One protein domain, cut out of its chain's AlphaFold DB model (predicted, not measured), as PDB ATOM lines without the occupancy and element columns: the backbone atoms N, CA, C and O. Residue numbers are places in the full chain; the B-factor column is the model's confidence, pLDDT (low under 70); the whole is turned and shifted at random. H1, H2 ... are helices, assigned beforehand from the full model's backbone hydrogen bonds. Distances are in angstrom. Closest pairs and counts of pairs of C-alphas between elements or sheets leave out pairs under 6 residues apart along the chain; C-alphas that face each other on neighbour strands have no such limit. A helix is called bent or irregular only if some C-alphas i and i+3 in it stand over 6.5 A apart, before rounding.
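What this domain is: This is residues 10 to 54 of the 144 residues of an uncharacterized protein of Clostridium uliginosum (UniProt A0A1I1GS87). Two helices make an open V, with the longer helix H2 as one arm and H1 as the other, meeting near the end of H1 and the start of H2. Most of H2 and the tail after it, residues 36 to 54, stick out with nothing packed on them, while residues 10 to 15 fold back beside H1. The printed part has 45 residues with two named helices, H1 then H2, and no named strand; its class is all helix. It is loose, with a radius of gyration of the C-alphas of 13.5 A, and elongated, with spans of 39 by 23 by 17 A.

How they stand to each other: The longest helix, H2, is residues 31 to 45, and H1 is residues 16 to 26. The two are close but not clearly touching, with 1 pair of C-alphas within 8 A. Their closest C-alphas, those of Leu 25 and Lys 31, are 5.8 A apart. They run opposite ways at a steep tilt of 58 degrees, and their centres are 15.6 A apart. Every O i to N i+4 pair is within hydrogen-bond range in H2, and 6 of 7 are in H1.

Where its parts are: H2 measures 21.1 A from C-alpha 31 at (108.682, 128.060, 156.635) to C-alpha 45 at (95.085, 133.701, 171.755). H1 measures 15.3 A, from C-alpha 16 at (102.613, 145.410, 150.513) to C-alpha 26. Neither helix is bent.

The domain as a whole: The two C-alphas farthest apart, those of Ser 14 and His 54, are 41.0 A apart. The link from H1 to H2, with 4 residues between them, is tight. Residues 36 to 54, of which 36 to 45 belong to H2, stand free. The printed part has no cut. Its mean pLDDT is 88.3, and residues 49 to 54 are under 70.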
ATOM      1  N   THR A  10      98.972 131.094 148.389       94.94
ATOM      2  CA  THR A  10      99.852 131.899 147.531       94.94
ATOM      3  C   THR A  10     100.044 133.272 148.162       94.94
ATOM      4  O   THR A  10      99.104 133.802 148.747       94.94
ATOM      5  N   LEU A  11     101.252 133.823 148.045       94.81
ATOM      6  CA  LEU A  11     101.577 135.187 148.457       94.81
ATOM      7  C   LEU A  11     101.896 136.020 147.215       94.81
ATOM      8  O   LEU A  11     102.683 135.597 146.369       94.81
ATOM      9  N   ASN A  12     101.290 137.195 147.115       94.69
ATOM     10  CA  ASN A  12     101.502 138.157 146.048       94.69
ATOM     11  C   ASN A  12     102.500 139.239 146.483       94.69
ATOM     12  O   ASN A  12     102.164 140.136 147.255       94.69
ATOM     13  N   GLU A  13     103.702 139.217 145.910       93.75
ATOM     14  CA  GLU A  13     104.761 140.204 146.178       93.75
ATOM     15  C   GLU A  13     104.379 141.647 145.798       93.75
ATOM     16  O   GLU A  13     104.970 142.601 146.306       93.75
ATOM     17  N   SER A  14     103.373 141.829 144.936       95.12
ATOM     18  CA  SER A  14     102.880 143.161 144.555       95.12
ATOM     19  C   SER A  14     102.036 143.813 145.657       95.12
ATOM     20  O   SER A  14     101.858 145.030 145.661       95.12
ATOM     21  N   SER A  15     101.497 143.021 146.590       97.25
ATOM     22  CA  SER A  15     100.739 143.506 147.745       97.25
ATOM     23  C   SER A  15     101.700 143.791 148.893       97.25
ATOM     24  O   SER A  15     102.402 142.895 149.350       97.25
ATOM     25  N   SER A  16     101.718 145.024 149.409       96.25
ATOM     26  CA  SER A  16     102.613 145.410 150.513       96.25
ATOM     27  C   SER A  16     102.435 144.530 151.755       96.25
ATOM     28  O   SER A  16     103.416 144.157 152.392       96.25
ATOM     29  N   ARG A  17     101.193 144.137 152.065       96.19
ATOM     30  CA  ARG A  17     100.877 143.247 153.189       96.19
ATOM     31  C   ARG A  17     101.461 141.851 152.994       96.19
ATOM     32  O   ARG A  17     102.046 141.297 153.918       96.19
ATOM     33  N   GLU A  18     101.277 141.269 151.815       97.69
ATOM     34  CA  GLU A  18     101.736 139.904 151.536       97.69
ATOM     35  C   GLU A  18     103.241 139.852 151.291       97.69
ATOM     36  O   GLU A  18     103.878 138.875 151.676       97.69
ATOM     37  N   LYS A  19     103.826 140.926 150.752       96.81
ATOM     38  CA  LYS A  19     105.271 141.088 150.617       96.81
ATOM     39  C   LYS A  19     105.978 141.008 151.967       96.81
ATOM     40  O   LYS A  19     106.956 140.285 152.080       96.81
ATOM     41  N   ILE A  20     105.449 141.659 153.007       96.94
ATOM     42  CA  ILE A  20     106.013 141.552 154.366       96.94
ATOM     43  C   ILE A  20     106.019 140.093 154.842       96.94
ATOM     44  O   ILE A  20     107.013 139.626 155.396       96.94
ATOM     45  N   VAL A  21     104.930 139.355 154.603       95.88
ATOM     46  CA  VAL A  21     104.842 137.930 154.960       95.88
ATOM     47  C   VAL A  21     105.841 137.107 154.146       95.88
ATOM     48  O   VAL A  21     106.513 136.236 154.697       95.88
ATOM     49  N   PHE A  22     105.964 137.385 152.850       96.19
ATOM     50  CA  PHE A  22     106.910 136.716 151.969       96.19
ATOM     51  C   PHE A  22     108.354 136.941 152.427       96.19
ATOM     52  O   PHE A  22     109.060 135.963 152.673       96.19
ATOM     53  N   ASP A  23     108.759 138.197 152.619       96.81
ATOM     54  CA  ASP A  23     110.101 138.588 153.055       96.81
ATOM     55  C   ASP A  23     110.439 137.956 154.411       96.81
ATOM     56  O   ASP A  23     111.497 137.344 154.565       96.81
ATOM     57  N   PHE A  24     109.505 137.997 155.369       96.62
ATOM     58  CA  PHE A  24     109.652 137.307 156.649       96.62
ATOM     59  C   PHE A  24     109.907 135.809 156.454       96.62
ATOM     60  O   PHE A  24     110.890 135.283 156.974       96.62
ATOM     61  N   LEU A  25     109.084 135.113 155.663       95.38
ATOM     62  CA  LEU A  25     109.235 133.674 155.445       95.38
ATOM     63  C   LEU A  25     110.525 133.309 154.702       95.38
ATOM     64  O   LEU A  25     111.035 132.209 154.912       95.38
ATOM     65  N   GLN A  26     111.082 134.183 153.857       95.75
ATOM     66  CA  GLN A  26     112.365 133.917 153.192       95.75
ATOM     67  C   GLN A  26     113.539 133.834 154.173       95.75
ATOM     68  O   GLN A  26     114.494 133.110 153.905       95.75
ATOM     69  N   THR A  27     113.449 134.501 155.325       96.44
ATOM     70  CA  THR A  27     114.490 134.444 156.366       96.44
ATOM     71  C   THR A  27     114.459 133.161 157.206       96.44
ATOM     72  O   THR A  27     115.376 132.912 157.986       96.44
ATOM     73  N   GLN A  28     113.421 132.330 157.063       96.44
ATOM     74  CA  GLN A  28     113.176 131.185 157.939       96.44
ATOM     75  C   GLN A  28     113.635 129.866 157.311       96.44
ATOM     76  O   GLN A  28     113.276 129.541 156.179       96.44
ATOM     77  N   TYR A  29     114.352 129.048 158.088       95.81
ATOM     78  CA  TYR A  29     114.805 127.722 157.648       95.81
ATOM     79  C   TYR A  29     113.633 126.765 157.366       95.81
ATOM     80  O   TYR A  29     113.600 126.102 156.332       95.81
ATOM     81  N   ASN A  30     112.637 126.716 158.261       95.31
ATOM     82  CA  ASN A  30     111.456 125.862 158.114       95.31
ATOM     83  C   ASN A  30     110.169 126.693 158.081       95.31
ATOM     84  O   ASN A  30     109.453 126.817 159.076       95.31
ATOM     85  N   LYS A  31     109.863 127.222 156.896       95.12
ATOM     86  CA  LYS A  31     108.682 128.060 156.635       95.12
ATOM     87  C   LYS A  31     107.387 127.392 157.098       95.12
ATOM     88  O   LYS A  31     106.558 128.026 157.738       95.12
ATOM     89  N   SER A  32     107.229 126.096 156.821       92.62
ATOM     90  CA  SER A  32     106.023 125.349 157.188       92.62
ATOM     91  C   SER A  32     105.829 125.238 158.696       92.62
ATOM     92  O   SER A  32     104.690 125.317 159.146       92.62
ATOM     93  N   GLN A  33     106.897 125.040 159.472       94.81
ATOM     94  CA  GLN A  33     106.781 124.992 160.930       94.81
ATOM     95  C   GLN A  33     106.446 126.372 161.497       94.81
ATOM     96  O   GLN A  33     105.490 126.490 162.251       94.81
ATOM     97  N   VAL A  34     107.138 127.414 161.033       96.81
ATOM     98  CA  VAL A  34     106.876 128.798 161.457       96.81
ATOM     99  C   VAL A  34     105.421 129.202 161.195       96.81
ATOM    100  O   VAL A  34     104.767 129.757 162.071       96.81
ATOM    101  N   ILE A  35     104.875 128.874 160.019       95.81
ATOM    102  CA  ILE A  35     103.467 129.154 159.700       95.81
ATOM    103  C   ILE A  35     102.521 128.410 160.654       95.81
ATOM    104  O   ILE A  35     101.530 128.989 161.095       95.81
ATOM    105  N   LYS A  36     102.806 127.143 160.988       94.56
ATOM    106  CA  LYS A  36     101.983 126.375 161.938       94.56
ATOM    107  C   LYS A  36     101.985 127.009 163.321       94.56
ATOM    108  O   LYS A  36     100.920 127.099 163.918       94.56
ATOM    109  N   ASP A  37     103.147 127.443 163.797       95.62
ATOM    110  CA  ASP A  37     103.291 128.033 165.127       95.62
ATOM    111  C   ASP A  37     102.517 129.356 165.216       95.62
ATOM    112  O   ASP A  37     101.708 129.528 166.127       95.62
ATOM    113  N   ILE A  38     102.644 130.227 164.205       95.75
ATOM    114  CA  ILE A  38     101.888 131.490 164.117       95.75
ATOM    115  C   ILE A  38     100.376 131.235 164.099       95.75
ATOM    116  O   ILE A  38      99.620 131.895 164.814       95.75
ATOM    117  N   LEU A  39      99.908 130.285 163.281       94.12
ATOM    118  CA  LEU A  39      98.482 129.960 163.198       94.12
ATOM    119  C   LEU A  39      97.960 129.373 164.511       94.12
ATOM    120  O   LEU A  39      96.874 129.744 164.953       94.12
ATOM    121  N   TYR A  40      98.725 128.481 165.138       94.06
ATOM    122  CA  TYR A  40      98.376 127.894 166.426       94.06
ATOM    123  C   TYR A  40      98.244 128.972 167.507       94.06
ATOM    124  O   TYR A  40      97.213 129.041 168.178       94.06
ATOM    125  N   GLU A  41      99.239 129.850 167.631       94.00
ATOM    126  CA  GLU A  41      99.235 130.945 168.602       94.00
ATOM    127  C   GLU A  41      98.075 131.917 168.361       94.00
ATOM    128  O   GLU A  41      97.385 132.300 169.308       94.00
ATOM    129  N   TYR A  42      97.794 132.256 167.099       93.62
ATOM    130  CA  TYR A  42      96.656 133.099 166.738       93.62
ATOM    131  C   TYR A  42      95.318 132.468 167.151       93.62
ATOM    132  O   TYR A  42      94.484 133.147 167.755       93.62
ATOM    133  N   ILE A  43      95.112 131.177 166.874       92.50
ATOM    134  CA  ILE A  43      93.878 130.457 167.234       92.50
ATOM    135  C   ILE A  43      93.704 130.396 168.754       92.50
ATOM    136  O   ILE A  43      92.617 130.697 169.251       92.50
ATOM    137  N   MET A  44      94.769 130.047 169.483       88.12
ATOM    138  CA  MET A  44      94.747 129.953 170.947       88.12
ATOM    139  C   MET A  44      94.482 131.313 171.599       88.12
ATOM    140  O   MET A  44      93.619 131.423 172.466       88.12
ATOM    141  N   SER A  45      95.174 132.364 171.152       90.81
ATOM    142  CA  SER A  45      95.085 133.701 171.755       90.81
ATOM    143  C   SER A  45      93.738 134.378 171.511       90.81
ATOM    144  O   SER A  45      93.262 135.137 172.351       90.81
ATOM    145  N   ASN A  46      93.101 134.103 170.371       87.31
ATOM    146  CA  ASN A  46      91.820 134.716 170.017       87.31
ATOM    147  C   ASN A  46      90.607 133.904 170.493       87.31
ATOM    148  O   ASN A  46      89.482 134.265 170.151       87.31
ATOM    149  N   ASN A  47      90.807 132.814 171.254       79.12
ATOM    150  CA  ASN A  47      89.747 131.871 171.631       79.12
ATOM    151  C   ASN A  47      88.847 131.522 170.439       79.12
ATOM    152  O   ASN A  47      87.623 131.433 170.579       79.12
ATOM    153  N   LEU A  48      89.445 131.377 169.249       77.81
ATOM    154  CA  LEU A  48      88.705 131.004 168.056       77.81
ATOM    155  C   LEU A  48      88.187 129.596 168.315       77.81
ATOM    156  O   LEU A  48      88.925 128.621 168.185       77.81
ATOM    157  N   GLN A  49      86.929 129.500 168.754       64.12
ATOM    158  CA  GLN A  49      86.245 128.232 168.924       64.12
ATOM    159  C   GLN A  49      86.126 127.612 167.540       64.12
ATOM    160  O   GLN A  49      85.164 127.832 166.805       64.12
ATOM    161  N   ILE A  50      87.124 126.819 167.168       60.66
ATOM    162  CA  ILE A  50      86.936 125.821 166.139       60.66
ATOM    163  C   ILE A  50      85.932 124.881 166.782       60.66
ATOM    164  O   ILE A  50      86.275 124.199 167.749       60.66
ATOM    165  N   SER A  51      84.676 124.931 166.325       46.66
ATOM    166  CA  SER A  51      83.636 123.976 166.699       46.66
ATOM    167  C   SER A  51      84.098 122.595 166.243       46.66
ATOM    168  O   SER A  51      83.723 122.065 165.203       46.66
ATOM    169  N   THR A  52      85.018 122.037 167.006       48.19
ATOM    170  CA  THR A  52      85.338 120.640 167.000       48.19
ATOM    171  C   THR A  52      84.278 120.071 167.911       48.19
ATOM    172  O   THR A  52      84.371 120.114 169.137       48.19
ATOM    173  N   GLN A  53      83.213 119.549 167.312       46.22
ATOM    174  CA  GLN A  53      82.605 118.399 167.949       46.22
ATOM    175  C   GLN A  53      83.757 117.409 168.169       46.22
ATOM    176  O   GLN A  53      84.256 116.801 167.228       46.22
ATOM    177  N   HIS A  54      84.215 117.339 169.420       41.56
ATOM    178  CA  HIS A  54      85.140 116.346 169.945       41.56
ATOM    179  C   HIS A  54      86.653 116.539 169.690       41.56
ATOM    180  O   HIS A  54      87.285 115.722 169.029       41.56
TER     181      HIS A  54